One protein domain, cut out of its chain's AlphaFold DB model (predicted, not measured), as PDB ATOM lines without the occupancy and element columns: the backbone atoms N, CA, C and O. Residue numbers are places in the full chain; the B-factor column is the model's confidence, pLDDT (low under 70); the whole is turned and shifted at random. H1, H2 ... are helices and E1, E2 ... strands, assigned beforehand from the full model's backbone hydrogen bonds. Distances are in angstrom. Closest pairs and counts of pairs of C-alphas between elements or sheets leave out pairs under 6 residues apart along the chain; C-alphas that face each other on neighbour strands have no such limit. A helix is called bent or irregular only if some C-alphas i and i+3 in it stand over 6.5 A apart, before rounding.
ATOM      1  N   TRP A 463      65.887  14.145 -10.562       95.62
ATOM      2  CA  TRP A 463      65.781  13.159  -9.494       95.62
ATOM      3  C   TRP A 463      66.530  11.858  -9.756       95.62
ATOM      4  O   TRP A 463      66.964  11.208  -8.808       95.62
ATOM      5  N   ALA A 464      66.706  11.462 -11.021       92.50
ATOM      6  CA  ALA A 464      67.501  10.282 -11.340       92.50
ATOM      7  C   ALA A 464      68.990  10.528 -11.062       92.50
ATOM      8  O   ALA A 464      69.633   9.691 -10.431       92.50
ATOM      9  N   MET A 465      69.500  11.694 -11.473       93.00
ATOM     10  CA  MET A 465      70.875  12.106 -11.197       93.00
ATOM     11  C   MET A 465      71.084  12.320  -9.697       93.00
ATOM     12  O   MET A 465      72.026  11.784  -9.129       93.00
ATOM     13  N   LEU A 466      70.159  13.018  -9.034       94.56
ATOM     14  CA  LEU A 466      70.239  13.296  -7.602       94.56
ATOM     15  C   LEU A 466      70.232  12.016  -6.765       94.56
ATOM     16  O   LEU A 466      71.037  11.883  -5.848       94.56
ATOM     17  N   ALA A 467      69.394  11.036  -7.117       92.38
ATOM     18  CA  ALA A 467      69.379   9.737  -6.453       92.38
ATOM     19  C   ALA A 467      70.715   8.996  -6.610       92.38
ATOM     20  O   ALA A 467      71.192   8.369  -5.662       92.38
ATOM     21  N   GLN A 468      71.331   9.066  -7.794       89.06
ATOM     22  CA  GLN A 468      72.637   8.463  -8.046       89.06
ATOM     23  C   GLN A 468      73.751   9.184  -7.276       89.06
ATOM     24  O   GLN A 468      74.574   8.521  -6.651       89.06
ATOM     25  N   THR A 469      73.750  10.519  -7.263       89.12
ATOM     26  CA  THR A 469      74.718  11.333  -6.513       89.12
ATOM     27  C   THR A 469      74.596  11.109  -5.005       89.12
ATOM     28  O   THR A 469      75.610  10.928  -4.342       89.12
ATOM     29  N   ALA A 470      73.375  11.075  -4.463       89.62
ATOM     30  CA  ALA A 470      73.142  10.963  -3.025       89.62
ATOM     31  C   ALA A 470      73.329   9.537  -2.487       89.62
ATOM     32  O   ALA A 470      73.859   9.360  -1.395       89.62
ATOM     33  N   SER A 471      72.901   8.514  -3.238       86.56
ATOM     34  CA  SER A 471      73.029   7.121  -2.789       86.56
ATOM     35  C   SER A 471      74.342   6.456  -3.215       86.56
ATOM     36  O   SER A 471      74.707   5.442  -2.633       86.56
ATOM     37  N   GLY A 472      75.072   6.986  -4.202       80.25
ATOM     38  CA  GLY A 472      76.314   6.393  -4.714       80.25
ATOM     39  C   GLY A 472      76.102   5.119  -5.546       80.25
ATOM     40  O   GLY A 472      74.986   4.770  -5.924       80.25
ATOM     41  N   ASN A 473      77.173   4.377  -5.841       72.19
ATOM     42  CA  ASN A 473      77.109   3.088  -6.547       72.19
ATOM     43  C   ASN A 473      77.389   1.931  -5.570       72.19
ATOM     44  O   ASN A 473      78.534   1.669  -5.228       72.19
ATOM     45  N   TRP A 474      76.348   1.214  -5.129       64.56
ATOM     46  CA  TRP A 474      76.429   0.235  -4.023       64.56
ATOM     47  C   TRP A 474      77.137  -1.084  -4.364       64.56
ATOM     48  O   TRP A 474      77.410  -1.890  -3.481       64.56
ATOM     49  N   TYR A 475      77.396  -1.333  -5.645       60.81
ATOM     50  CA  TYR A 475      78.025  -2.562  -6.139       60.81
ATOM     51  C   TYR A 475      79.522  -2.394  -6.442       60.81
ATOM     52  O   TYR A 475      80.161  -3.341  -6.904       60.81
ATOM     53  N   SER A 476      80.073  -1.200  -6.218       63.38
ATOM     54  CA  SER A 476      81.502  -0.908  -6.321       63.38
ATOM     55  C   SER A 476      82.071  -0.598  -4.946       63.38
ATOM     56  O   SER A 476      81.431   0.097  -4.156       63.38
ATOM     57  N   ASP A 477      83.287  -1.066  -4.691       67.12
ATOM     58  CA  ASP A 477      84.048  -0.638  -3.523       67.12
ATOM     59  C   ASP A 477      84.205   0.891  -3.566       67.12
ATOM     60  O   ASP A 477      84.507   1.473  -4.613       67.12
ATOM     61  N   THR A 478      83.905   1.554  -2.449       73.25
ATOM     62  CA  THR A 478      83.900   3.019  -2.382       73.25
ATOM     63  C   THR A 478      85.255   3.495  -1.890       73.25
ATOM     64  O   THR A 478      85.595   3.330  -0.723       73.25
ATOM     65  N   PHE A 479      86.013   4.099  -2.798       85.50
ATOM     66  CA  PHE A 479      87.334   4.649  -2.530       85.50
ATOM     67  C   PHE A 479      87.393   6.114  -2.959       85.50
ATOM     68  O   PHE A 479      86.744   6.507  -3.933       85.50
ATOM     69  N   ILE A 480      88.182   6.920  -2.248       86.69
ATOM     70  CA  ILE A 480      88.450   8.304  -2.647       86.69
ATOM     71  C   ILE A 480      89.627   8.301  -3.617       86.69
ATOM     72  O   ILE A 480      90.771   8.095  -3.222       86.69
ATOM     73  N   TRP A 481      89.330   8.571  -4.884       90.38
ATOM     74  CA  TRP A 481      90.337   8.785  -5.919       90.38
ATOM     75  C   TRP A 481      90.656  10.275  -6.020       90.38
ATOM     76  O   TRP A 481      90.028  10.977  -6.810       90.38
ATOM     77  N   TYR A 482      91.594  10.777  -5.210       92.25
ATOM     78  CA  TYR A 482      91.878  12.219  -5.088       92.25
ATOM     79  C   TYR A 482      92.124  12.913  -6.439       92.25
ATOM     80  O   TYR A 482      91.578  13.986  -6.688       92.25
ATOM     81  N   GLU A 483      92.861  12.270  -7.351       88.62
ATOM     82  CA  GLU A 483      93.159  12.812  -8.689       88.62
ATOM     83  C   GLU A 483      91.910  12.972  -9.582       88.62
ATOM     84  O   GLU A 483      91.861  13.854 -10.436       88.62
ATOM     85  N   MET A 484      90.879  12.149  -9.352       90.25
ATOM     86  CA  MET A 484      89.626  12.146 -10.116       90.25
ATOM     87  C   MET A 484      88.468  12.823  -9.375       90.25
ATOM     88  O   MET A 484      87.423  13.064  -9.978       90.25
ATOM     89  N   ALA A 485      88.622  13.133  -8.085       92.94
ATOM     90  CA  ALA A 485      87.541  13.652  -7.252       92.94
ATOM     91  C   ALA A 485      87.012  14.994  -7.778       92.94
ATOM     92  O   ALA A 485      85.805  15.169  -7.920       92.94
ATOM     93  N   ILE A 486      87.913  15.916  -8.133       95.06
ATOM     94  CA  ILE A 486      87.570  17.260  -8.623       95.06
ATOM     95  C   ILE A 486      86.758  17.214  -9.926       95.06
ATOM     96  O   ILE A 486      85.646  17.755  -9.925       95.06
ATOM     97  N   PRO A 487      87.239  16.583 -11.021       93.94
ATOM     98  CA  PRO A 487      86.453  16.500 -12.248       93.94
ATOM     99  C   PRO A 487      85.156  15.711 -12.037       93.94
ATOM    100  O   PRO A 487      84.100  16.187 -12.435       93.94
ATOM    101  N   ALA A 488      85.183  14.582 -11.315       92.69
ATOM    102  CA  ALA A 488      83.984  13.768 -11.107       92.69
ATOM    103  C   ALA A 488      82.877  14.509 -10.335       92.69
ATOM    104  O   ALA A 488      81.705  14.435 -10.704       92.69
ATOM    105  N   VAL A 489      83.220  15.237  -9.266       94.62
ATOM    106  CA  VAL A 489      82.235  16.037  -8.516       94.62
ATOM    107  C   VAL A 489      81.745  17.220  -9.350       94.62
ATOM    108  O   VAL A 489      80.544  17.503  -9.344       94.62
ATOM    109  N   SER A 490      82.640  17.877 -10.094       95.62
ATOM    110  CA  SER A 490      82.282  19.008 -10.960       95.62
ATOM    111  C   SER A 490      81.314  18.585 -12.069       95.62
ATOM    112  O   SER A 490      80.279  19.229 -12.248       95.62
ATOM    113  N   ASP A 491      81.584  17.466 -12.746       93.88
ATOM    114  CA  ASP A 491      80.722  16.897 -13.787       93.88
ATOM    115  C   ASP A 491      79.366  16.461 -13.218       93.88
ATOM    116  O   ASP A 491      78.319  16.742 -13.807       93.88
ATOM    117  N   ASN A 492      79.354  15.828 -12.038       94.00
ATOM    118  CA  ASN A 492      78.113  15.411 -11.387       94.00
ATOM    119  C   ASN A 492      77.228  16.608 -11.014       94.00
ATOM    120  O   ASN A 492      76.028  16.600 -11.292       94.00
ATOM    121  N   CYS A 493      77.808  17.656 -10.422       95.88
ATOM    122  CA  CYS A 493      77.064  18.852 -10.025       95.88
ATOM    123  C   CYS A 493      76.624  19.683 -11.236       95.88
ATOM    124  O   CYS A 493      75.502  20.188 -11.256       95.88
ATOM    125  N   TRP A 494      77.444  19.761 -12.287       94.75
ATOM    126  CA  TRP A 494      77.009  20.324 -13.566       94.75
ATOM    127  C   TRP A 494      75.838  19.529 -14.151       94.75
ATOM    128  O   TRP A 494      74.840  20.109 -14.571       94.75
ATOM    129  N   GLY A 495      75.911  18.198 -14.086       93.50
ATOM    130  CA  GLY A 495      74.836  17.286 -14.462       93.50
ATOM    131  C   GLY A 495      73.521  17.540 -13.715       93.50
ATOM    132  O   GLY A 495      72.453  17.406 -14.317       93.50
ATOM    133  N   LEU A 496      73.575  17.929 -12.439       95.25
ATOM    134  CA  LEU A 496      72.400  18.358 -11.672       95.25
ATOM    135  C   LEU A 496      71.879  19.716 -12.161       95.25
ATOM    136  O   LEU A 496      70.673  19.866 -12.355       95.25
ATOM    137  N   HIS A 497      72.769  20.681 -12.415       94.19
ATOM    138  CA  HIS A 497      72.384  22.010 -12.896       94.19
ATOM    139  C   HIS A 497      71.621  21.954 -14.223       94.19
ATOM    140  O   HIS A 497      70.507  22.463 -14.322       94.19
ATOM    141  N   VAL A 498      72.154  21.234 -15.212       91.69
ATOM    142  CA  VAL A 498      71.517  21.073 -16.535       91.69
ATOM    143  C   VAL A 498      70.205  20.279 -16.499       91.69
ATOM    144  O   VAL A 498      69.538  20.142 -17.520       91.69
ATOM    145  N   ARG A 499      69.836  19.720 -15.340       92.69
ATOM    146  CA  ARG A 499      68.565  19.021 -15.103       92.69
ATOM    147  C   ARG A 499      67.589  19.829 -14.238       92.69
ATOM    148  O   ARG A 499      66.515  19.320 -13.941       92.69
ATOM    149  N   GLY A 500      67.945  21.054 -13.846       92.44
ATOM    150  CA  GLY A 500      67.060  21.981 -13.132       92.44
ATOM    151  C   GLY A 500      67.560  22.454 -11.766       92.44
ATOM    152  O   GLY A 500      66.890  23.266 -11.141       92.44
ATOM    153  N   MET A 501      68.720  21.999 -11.276       95.44
ATOM    154  CA  MET A 501      69.284  22.557 -10.039       95.44
ATOM    155  C   MET A 501      69.821  23.983 -10.284       95.44
ATOM    156  O   MET A 501      70.580  24.187 -11.234       95.44
ATOM    157  N   PRO A 502      69.520  24.979  -9.433       94.31
ATOM    158  CA  PRO A 502      70.138  26.300  -9.528       94.31
ATOM    159  C   PRO A 502      71.672  26.230  -9.502       94.31
ATOM    160  O   PRO A 502      72.257  25.505  -8.694       94.31
ATOM    161  N   LEU A 503      72.341  27.001 -10.369       93.81
ATOM    162  CA  LEU A 503      73.803  26.944 -10.528       93.81
ATOM    163  C   LEU A 503      74.546  27.228  -9.216       93.81
ATOM    164  O   LEU A 503      75.509  26.539  -8.880       93.81
ATOM    165  N   VAL A 504      74.073  28.218  -8.455       94.88
ATOM    166  CA  VAL A 504      74.624  28.572  -7.141       94.88
ATOM    167  C   VAL A 504      74.603  27.376  -6.181       94.88
ATOM    168  O   VAL A 504      75.597  27.110  -5.510       94.88
ATOM    169  N   TRP A 505      73.528  26.588  -6.172       95.75
ATOM    170  CA  TRP A 505      73.424  25.405  -5.317       95.75
ATOM    171  C   TRP A 505      74.269  24.246  -5.829       95.75
ATOM    172  O   TRP A 505      74.924  23.587  -5.028       95.75
ATOM    173  N   ALA A 506      74.339  24.035  -7.146       95.94
ATOM    174  CA  ALA A 506      75.236  23.040  -7.727       95.94
ATOM    175  C   ALA A 506      76.707  23.322  -7.366       95.94
ATOM    176  O   ALA A 506      77.448  22.405  -7.016       95.94
ATOM    177  N   ARG A 507      77.124  24.594  -7.382       96.00
ATOM    178  CA  ARG A 507      78.468  25.027  -6.963       96.00
ATOM    179  C   ARG A 507      78.715  24.800  -5.481       96.00
ATOM    180  O   ARG A 507      79.738  24.222  -5.125       96.00
ATOM    181  N   ARG A 508      77.781  25.208  -4.617       96.00
ATOM    182  CA  ARG A 508      77.891  24.971  -3.169       96.00
ATOM    183  C   ARG A 508      77.939  23.478  -2.855       96.00
ATOM    184  O   ARG A 508      78.765  23.060  -2.055       96.00
ATOM    185  N   LEU A 509      77.129  22.664  -3.537       96.00
ATOM    186  CA  LEU A 509      77.126  21.212  -3.365       96.00
ATOM    187  C   LEU A 509      78.469  20.606  -3.773       96.00
ATOM    188  O   LEU A 509      79.003  19.765  -3.049       96.00
ATOM    189  N   ALA A 510      79.036  21.057  -4.894       96.12
ATOM    190  CA  ALA A 510      80.367  20.646  -5.316       96.12
ATOM    191  C   ALA A 510      81.431  21.037  -4.283       96.12
ATOM    192  O   ALA A 510      82.270  20.210  -3.936       96.12
ATOM    193  N   VAL A 511      81.371  22.261  -3.749       96.12
ATOM    194  CA  VAL A 511      82.316  22.758  -2.738       96.12
ATOM    195  C   VAL A 511      82.240  21.945  -1.455       96.12
ATOM    196  O   VAL A 511      83.268  21.474  -0.976       96.12
ATOM    197  N   GLU A 512      81.041  21.731  -0.921       94.75
ATOM    198  CA  GLU A 512      80.812  20.918   0.276       94.75
ATOM    199  C   GLU A 512      81.302  19.480   0.089       94.75
ATOM    200  O   GLU A 512      82.037  18.944   0.920       94.75
ATOM    201  N   THR A 513      80.962  18.870  -1.049       93.94
ATOM    202  CA  THR A 513      81.375  17.500  -1.373       93.94
ATOM    203  C   THR A 513      82.896  17.405  -1.486       93.94
ATOM    204  O   THR A 513      83.507  16.518  -0.893       93.94
ATOM    205  N   LEU A 514      83.542  18.343  -2.182       95.25
ATOM    206  CA  LEU A 514      84.997  18.361  -2.320       95.25
ATOM    207  C   LEU A 514      85.701  18.708  -1.009       95.25
ATOM    208  O   LEU A 514      86.758  18.154  -0.740       95.25
ATOM    209  N   ASN A 515      85.131  19.551  -0.151       94.31
ATOM    210  CA  ASN A 515      85.673  19.801   1.188       94.31
ATOM    211  C   ASN A 515      85.613  18.553   2.078       94.31
ATOM    212  O   ASN A 515      86.516  18.335   2.886       94.31
ATOM    213  N   ALA A 516      84.589  17.713   1.910       91.94
ATOM    214  CA  ALA A 516      84.473  16.441   2.615       91.94
ATOM    215  C   ALA A 516      85.374  15.334   2.032       91.94
ATOM    216  O   ALA A 516      85.842  14.479   2.784       91.94
ATOM    217  N   MET A 517      85.617  15.331   0.716       93.19
ATOM    218  CA  MET A 517      86.432  14.311   0.038       93.19
ATOM    219  C   MET A 517      87.932  14.630   0.034       93.19
ATOM    220  O   MET A 517      88.750  13.728   0.171       93.19
ATOM    221  N   MET A 518      88.310  15.899  -0.123       95.44
ATOM    222  CA  MET A 518      89.700  16.336  -0.286       95.44
ATOM    223  C   MET A 518      90.340  16.625   1.070       95.44
ATOM    224  O   MET A 518      90.653  17.769   1.412       95.44
ATOM    225  N   ARG A 519      90.497  15.566   1.859       94.56
ATOM    226  CA  ARG A 519      91.119  15.606   3.180       94.56
ATOM    227  C   ARG A 519      91.772  14.275   3.520       94.56
ATOM    228  O   ARG A 519      91.292  13.231   3.089       94.56
ATOM    229  N   THR A 520      92.813  14.305   4.336       93.19
ATOM    230  CA  THR A 520      93.524  13.116   4.818       93.19
ATOM    231  C   THR A 520      93.518  13.077   6.349       93.19
ATOM    232  O   THR A 520      93.400  14.126   6.985       93.19
ATOM    233  N   PRO A 521      93.586  11.891   6.983       90.56
ATOM    234  CA  PRO A 521      93.675  11.812   8.441       90.56
ATOM    235  C   PRO A 521      94.954  12.488   8.939       90.56
ATOM    236  O   PRO A 521      96.040  12.134   8.454       90.56
ATOM    237  N   SER A 522      94.810  13.417   9.890       88.19
ATOM    238  CA  SER A 522      95.935  14.164  10.456       88.19
ATOM    239  C   SER A 522      96.810  13.254  11.335       88.19
ATOM    240  O   SER A 522      96.263  12.414  12.055       88.19
ATOM    241  N   PRO A 523      98.152  13.354  11.294       79.25
ATOM    242  CA  PRO A 523      99.032  12.532  12.130       79.25
ATOM    243  C   PRO A 523      99.027  12.934  13.610       79.25
ATOM    244  O   PRO A 523      99.348  12.108  14.463       79.25
ATOM    245  N   THR A 524      98.734  14.203  13.905       76.50
ATOM    246  CA  THR A 524      98.978  14.822  15.218       76.50
ATOM    247  C   THR A 524      97.712  15.074  16.035       76.50
ATOM    248  O   THR A 524      97.823  15.259  17.239       76.50
ATOM    249  N   ASP A 525      96.530  15.024  15.413       70.00
ATOM    250  CA  ASP A 525      95.233  15.275  16.053       70.00
ATOM    251  C   ASP A 525      94.170  14.267  15.590       70.00
ATOM    252  O   ASP A 525      94.268  13.688  14.509       70.00
ATOM    253  N   ALA A 526      93.072  14.135  16.347       76.31
ATOM    254  CA  ALA A 526      91.855  13.411  15.937       76.31
ATOM    255  C   ALA A 526      91.068  14.119  14.798       76.31
ATOM    256  O   ALA A 526      89.840  14.036  14.722       76.31
ATOM    257  N   GLY A 527      91.771  14.862  13.937       86.94
ATOM    258  CA  GLY A 527      91.238  15.743  12.904       86.94
ATOM    259  C   GLY A 527      91.611  15.330  11.477       86.94
ATOM    260  O   GLY A 527      92.094  14.229  11.208       86.94
ATOM    261  N   TRP A 528      91.360  16.242  10.538       92.88
ATOM    262  CA  TRP A 528      91.583  16.035   9.108       92.88
ATOM    263  C   TRP A 528      92.413  17.175   8.520       92.88
ATOM    264  O   TRP A 528      92.013  18.338   8.627       92.88
ATOM    265  N   ASP A 529      93.495  16.837   7.824       93.12
ATOM    266  CA  ASP A 529      94.270  17.794   7.038       93.12
ATOM    267  C   ASP A 529      93.530  18.056   5.723       93.12
ATOM    268  O   ASP A 529      93.171  17.132   4.989       93.12
ATOM    269  N   LYS A 530      93.243  19.326   5.428       95.19
ATOM    270  CA  LYS A 530      92.498  19.713   4.224       95.19
ATOM    271  C   LYS A 530      93.449  19.853   3.041       95.19
ATOM    272  O   LYS A 530      94.406  20.621   3.099       95.19
ATOM    273  N   LEU A 531      93.115  19.195   1.938       96.50
ATOM    274  CA  LEU A 531      93.879  19.229   0.694       96.50
ATOM    275  C   LEU A 531      93.353  20.319  -0.243       96.50
ATOM    276  O   LEU A 531      92.140  20.449  -0.400       96.50
ATOM    277  N   GLU A 532      94.231  21.091  -0.881       96.50
ATOM    278  CA  GLU A 532      93.878  22.169  -1.813       96.50
ATOM    279  C   GLU A 532      93.220  21.630  -3.089       96.50
ATOM    280  O   GLU A 532      93.843  20.900  -3.848       96.50
ATOM    281  N   TRP A 533      91.979  22.008  -3.388       96.12
ATOM    282  CA  TRP A 533      91.329  21.634  -4.655       96.12
ATOM    283  C   TRP A 533      90.842  22.829  -5.472       96.12
ATOM    284  O   TRP A 533      90.603  22.681  -6.669       96.12
ATOM    285  N   TRP A 534      90.693  24.006  -4.857       95.62
ATOM    286  CA  TRP A 534      90.021  25.154  -5.457       95.62
ATOM    287  C   TRP A 534      90.732  25.596  -6.724       95.62
ATOM    288  O   TRP A 534      90.101  25.675  -7.777       95.62
ATOM    289  N   LYS A 535      92.049  25.811  -6.677       94.31
ATOM    290  CA  LYS A 535      92.820  26.212  -7.867       94.31
ATOM    291  C   LYS A 535      92.784  25.173  -8.995       94.31
ATOM    292  O   LYS A 535      92.865  25.529 -10.163       94.31
ATOM    293  N   TYR A 536      92.560  23.900  -8.670       95.19
ATOM    294  CA  TYR A 536      92.474  22.803  -9.640       95.19
ATOM    295  C   TYR A 536      91.064  22.587 -10.218       95.19
ATOM    296  O   TYR A 536      90.880  21.701 -11.050       95.19
ATOM    297  N   ARG A 537      90.058  23.387  -9.827       94.56
ATOM    298  CA  ARG A 537      88.642  23.209 -10.219       94.56
ATOM    299  C   ARG A 537      88.383  23.223 -11.731       94.56
ATOM    300  O   ARG A 537      87.456  22.569 -12.195       94.56
ATOM    301  N   ASN A 538      89.206  23.943 -12.495       92.06
ATOM    302  CA  ASN A 538      89.146  23.965 -13.960       92.06
ATOM    303  C   ASN A 538      90.032  22.879 -14.606       92.06
ATOM    304  O   ASN A 538      89.916  22.608 -15.791       92.06
ATOM    305  N   GLY A 539      90.932  22.219 -13.875       92.31
ATOM    306  CA  GLY A 539      91.835  21.232 -14.468       92.31
ATOM    307  C   GLY A 539      92.618  21.803 -15.661       92.31
ATOM    308  O   GLY A 539      93.324  22.801 -15.534       92.31
ATOM    309  N   LYS A 540      92.481  21.168 -16.834       89.62
ATOM    310  CA  LYS A 540      93.164  21.571 -18.078       89.62
ATOM    311  C   LYS A 540      92.453  22.682 -18.866       89.62
ATOM    312  O   LYS A 540      93.095  23.306 -19.703       89.62
ATOM    313  N   GLN A 541      91.155  22.897 -18.651       89.81
ATOM    314  CA  GLN A 541      90.354  23.859 -19.419       89.81
ATOM    315  C   GLN A 541      89.165  24.376 -18.601       89.81
ATOM    316  O   GLN A 541      88.618  23.610 -17.814       89.81
ATOM    317  N   PRO A 542      88.691  25.618 -18.806       90.94
ATOM    318  CA  PRO A 542      87.588  26.168 -18.020       90.94
ATOM    319  C   PRO A 542      86.379  25.227 -17.972       90.94
ATOM    320  O   PRO A 542      85.830  24.849 -19.010       90.94
ATOM    321  N   HIS A 543      85.960  24.847 -16.766       92.19
ATOM    322  CA  HIS A 543      84.844  23.928 -16.575       92.19
ATOM    323  C   HIS A 543      83.538  24.729 -16.414       92.19
ATOM    324  O   HIS A 543      83.508  25.695 -15.645       92.19
ATOM    325  N   PRO A 544      82.427  24.347 -17.078       92.25
ATOM    326  CA  PRO A 544      81.211  25.165 -17.128       92.25
ATOM    327  C   PRO A 544      80.590  25.432 -15.748       92.25
ATOM    328  O   PRO A 544      80.075  26.526 -15.513       92.25
ATOM    329  N   LEU A 545      80.714  24.494 -14.800       93.88
ATOM    330  CA  LEU A 545      80.277  24.702 -13.411       93.88
ATOM    331  C   LEU A 545      80.927  25.935 -12.769       93.88
ATOM    332  O   LEU A 545      80.259  26.644 -12.024       93.88
ATOM    333  N   TRP A 546      82.192  26.228 -13.071       93.50
ATOM    334  CA  TRP A 546      82.977  27.279 -12.411       93.50
ATOM    335  C   TRP A 546      83.056  28.579 -13.225       93.50
ATOM    336  O   TRP A 546      83.803  29.489 -12.870       93.50
ATOM    337  N   HIS A 547      82.269  28.696 -14.301       91.12
ATOM    338  CA  HIS A 547      82.262  29.871 -15.174       91.12
ATOM    339  C   HIS A 547      82.000  31.184 -14.411       91.12
ATOM    340  O   HIS A 547      81.080  31.273 -13.603       91.12
ATOM    341  N   GLY A 548      82.801  32.220 -14.672       89.62
ATOM    342  CA  GLY A 548      82.677  33.518 -13.997       89.62
ATOM    343  C   GLY A 548      83.335  33.592 -12.612       89.62
ATOM    344  O   GLY A 548      83.374  34.671 -12.034       89.62
ATOM    345  N   LEU A 549      83.908  32.493 -12.105       90.00
ATOM    346  CA  LEU A 549      84.619  32.428 -10.817       90.00
ATOM    347  C   LEU A 549      86.142  32.315 -10.999       90.00
ATOM    348  O   LEU A 549      86.830  31.720 -10.172       90.00
ATOM    349  N   GLY A 550      86.665  32.832 -12.113       86.25
ATOM    350  CA  GLY A 550      88.065  32.709 -12.524       86.25
ATOM    351  C   GLY A 550      88.305  31.568 -13.519       86.25
ATOM    352  O   GLY A 550      87.755  30.474 -13.391       86.25
ATOM    353  N   ASN A 551      89.151  31.838 -14.515       83.56
ATOM    354  CA  ASN A 551      89.431  30.927 -15.633       83.56
ATOM    355  C   ASN A 551      90.812  30.259 -15.538       83.56
ATOM    356  O   ASN A 551      91.242  29.596 -16.481       83.56
ATOM    357  N   GLU A 552      91.518  30.445 -14.423       92.44
ATOM    358  CA  GLU A 552      92.823  29.826 -14.205       92.44
ATOM    359  C   GLU A 552      92.692  28.302 -14.221       92.44
ATOM    360  O   GLU A 552      91.796  27.730 -13.593       92.44
ATOM    361  N   CYS A 553      93.567  27.660 -14.990       91.94
ATOM    362  CA  CYS A 553      93.579  26.222 -15.212       91.94
ATOM    363  C   CYS A 553      94.856  25.650 -14.605       91.94
ATOM    364  O   CYS A 553      95.958  25.953 -15.062       91.94
ATOM    365  N   HIS A 554      94.699  24.821 -13.577       93.88
ATOM    366  CA  HIS A 554      95.794  24.115 -12.931       93.88
ATOM    367  C   HIS A 554      95.543  22.614 -13.004       93.88
ATOM    368  O   HIS A 554      94.448  22.136 -12.707       93.88
ATOM    369  N   ILE A 555      96.583  21.861 -13.352       91.62
ATOM    370  CA  ILE A 555      96.528  20.400 -13.383       91.62
ATOM    371  C   ILE A 555      96.761  19.883 -11.954       91.62
ATOM    372  O   ILE A 555      97.751  20.289 -11.338       91.62
ATOM    373  N   PRO A 556      95.873  19.031 -11.406       91.19
ATOM    374  CA  PRO A 556      96.084  18.441 -10.087       91.19
ATOM    375  C   PRO A 556      97.346  17.559 -10.068       91.19
ATOM    376  O   PRO A 556      97.700  16.992 -11.106       91.19
ATOM    377  N   PRO A 557      98.017  17.403  -8.909       91.69
ATOM    378  CA  PRO A 557      99.134  16.474  -8.774       91.69
ATOM    379  C   PRO A 557      98.722  15.045  -9.161       91.69
ATOM    380  O   PRO A 557      97.683  14.548  -8.721       91.69
ATOM    381  N   ALA A 558      99.545  14.372  -9.965       89.25
ATOM    382  CA  ALA A 558      99.398  12.942 -10.215       89.25
ATOM    383  C   ALA A 558      99.971  12.179  -9.016       89.25
ATOM    384  O   ALA A 558     101.139  12.357  -8.680       89.25
ATOM    385  N   PRO A 626      99.110  19.705  -2.046       95.88
ATOM    386  CA  PRO A 626      99.245  20.926  -1.260       95.88
ATOM    387  C   PRO A 626      98.173  21.059  -0.178       95.88
ATOM    388  O   PRO A 626      96.999  20.747  -0.403       95.88
ATOM    389  N   ALA A 627      98.564  21.592   0.977       95.50
ATOM    390  CA  ALA A 627      97.616  22.002   2.003       95.50
ATOM    391  C   ALA A 627      96.689  23.104   1.469       95.50
ATOM    392  O   ALA A 627      97.097  23.935   0.657       95.50
ATOM    393  N   ARG A 628      95.441  23.103   1.943       95.75
ATOM    394  CA  ARG A 628      94.439  24.126   1.621       95.75
ATOM    395  C   ARG A 628      94.985  25.532   1.882       95.75
ATOM    396  O   ARG A 628      95.323  25.845   3.019       95.75
ATOM    397  N   GLU A 629      94.981  26.390   0.866       93.50
ATOM    398  CA  GLU A 629      95.513  27.758   0.972       93.50
ATOM    399  C   GLU A 629      94.544  28.696   1.700       93.50
ATOM    400  O   GLU A 629      94.953  29.566   2.464       93.50
ATOM    401  N   SER A 630      93.241  28.525   1.473       89.31
ATOM    402  CA  SER A 630      92.204  29.354   2.088       89.31
ATOM    403  C   SER A 630      90.869  28.619   2.201       89.31
ATOM    404  O   SER A 630      90.614  27.616   1.527       89.31
ATOM    405  N   ALA A 631      90.000  29.112   3.085       88.25
ATOM    406  CA  ALA A 631      88.608  28.685   3.100       88.25
ATOM    407  C   ALA A 631      87.910  29.180   1.827       88.25
ATOM    408  O   ALA A 631      88.079  30.330   1.431       88.25
ATOM    409  N   ILE A 632      87.113  28.315   1.202       89.00
ATOM    410  CA  ILE A 632      86.360  28.673   0.000       89.00
ATOM    411  C   ILE A 632      85.027  29.284   0.448       89.00
ATOM    412  O   ILE A 632      84.235  28.568   1.070       89.00
ATOM    413  N   PRO A 633      84.756  30.568   0.159       77.44
ATOM    414  CA  PRO A 633      83.501  31.197   0.546       77.44
ATOM    415  C   PRO A 633      82.330  30.620  -0.261       77.44
ATOM    416  O   PRO A 633      82.408  30.475  -1.479       77.44
ATOM    417  N   LEU A 634      81.221  30.300   0.414       77.38
ATOM    418  CA  LEU A 634      80.001  29.774  -0.219       77.38
ATOM    419  C   LEU A 634      79.066  30.876  -0.756       77.38
ATOM    420  O   LEU A 634      78.127  30.580  -1.503       77.38
ATOM    421  N   CYS A 635      79.289  32.138  -0.382       64.31
ATOM    422  CA  CYS A 635      78.420  33.272  -0.709       64.31
ATOM    423  C   CYS A 635      78.630  33.842  -2.125       64.31
ATOM    424  O   CYS A 635      77.699  34.409  -2.692       64.31
ATOM    425  N   ASP A 636      79.791  33.618  -2.749       70.44
ATOM    426  CA  ASP A 636      80.197  34.339  -3.970       70.44
ATOM    427  C   ASP A 636      79.780  33.645  -5.284       70.44
ATOM    428  O   ASP A 636      80.185  34.028  -6.382       70.44
ATOM    429  N   PHE A 637      78.945  32.606  -5.209       83.56
ATOM    430  CA  PHE A 637      78.621  31.746  -6.355       83.56
ATOM    431  C   PHE A 637      77.424  32.180  -7.201       83.56
ATOM    432  O   PHE A 637      77.088  31.482  -8.163       83.56
ATOM    433  N   ALA A 638      76.811  33.325  -6.896       75.25
ATOM    434  CA  ALA A 638      75.671  33.865  -7.642       75.25
ATOM    435  C   ALA A 638      76.045  34.484  -9.011       75.25
ATOM    436  O   ALA A 638      75.164  34.873  -9.773       75.25
ATOM    437  N   ILE A 639      77.336  34.582  -9.344       78.00
ATOM    438  CA  ILE A 639      77.831  35.294 -10.532       78.00
ATOM    439  C   ILE A 639      77.887  34.380 -11.771       78.00
ATOM    440  O   ILE A 639      78.341  33.238 -11.692       78.00
ATOM    441  N   GLY A 640      77.518  34.916 -12.940       71.44
ATOM    442  CA  GLY A 640      77.939  34.375 -14.240       71.44
ATOM    443  C   GLY A 640      77.185  33.131 -14.704       71.44
ATOM    444  O   GLY A 640      77.798  32.114 -15.019       71.44
ATOM    445  N   GLU A 641      75.855  33.194 -14.775       80.56
ATOM    446  CA  GLU A 641      75.093  32.117 -15.399       80.56
ATOM    447  C   GLU A 641      75.207  32.173 -16.931       80.56
ATOM    448  O   GLU A 641      74.872  33.173 -17.571       80.56
ATOM    449  N   LEU A 642      75.658  31.070 -17.534       83.25
ATOM    450  CA  LEU A 642      75.677  30.924 -18.988       83.25
ATOM    451  C   LEU A 642      74.246  31.001 -19.527       83.25
ATOM    452  O   LEU A 642      73.366  30.292 -19.048       83.25
TER     453      LEU A 642
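This is residues 463 to 558 and 626 to 642 of the 907 residues of the protein "RNA-directed RNA polymerase" of viral metagenome (UniProt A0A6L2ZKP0). A small hairpin of two strands, E1 and E2, continues from one end of a core of two helices side by side, H2 and H3, which run opposite ways; H1 packs on the far end of H2, and long unnamed stretches, residues 531 to 558 and 626 to 642, lie on the side of this pair away from H1. Residues 470 to 479, of which 470 and 471 belong to H1, stick out as a loop. The printed part has 113 residues, with three named helices and then two antiparallel strands, in the order H1, H2, H3, E1, E2. The class is mostly helix, though under half of the residues are in named elements; the whole is compact, with a radius of gyration of the C-alphas of 14.4 A and spans of 43 by 36 by 26 A.

E1 is residues 519 to 521 and E2 residues 528 to 530, where C-alpha 530 is at (92.498, 19.713, 4.224). H3, residues 503 to 517, is 20.8 A long. H2, residues 482 to 497, is 23.2 A long and irregular: C-alphas 483 and 486 are 7.1 A apart. H1, residues 463 to 471, is 11.6 A long and begins at C-alpha 463 (65.781, 13.159, -9.494).

E1 and E2 form an antiparallel hairpin at 150 degrees, with N 520 and O 529 within hydrogen-bond range at 2.9 A. H2 and H3, a helical hairpin, touch at a shallow tilt of 25 degrees, opposite ways; their closest C-alphas, of Cys 493 and Ala 506, are 5.1 A apart. H1 and H2, also a helical hairpin, touch through residues 492 to 496 of H2 alone, at a shallow tilt of 30 degrees, opposite ways; the closest C-alphas, of Met 465 and Leu 496, are 6.5 A apart. H1 and H3 are apart. Every O i to N i+4 pair is within hydrogen-bond range in H1 and H3, and 10 of 12 in H2.

The C-alphas farthest apart, of Thr 524 and Leu 642, are 44.4 A apart. Residues 559 to 625 are not printed, and C-alphas 558 and 626 are 12.0 A apart across the cut. The links between named elements are tight or short. Mean pLDDT of the printed part is 89.1; residues 474 to 477 and residue 635 are under 70.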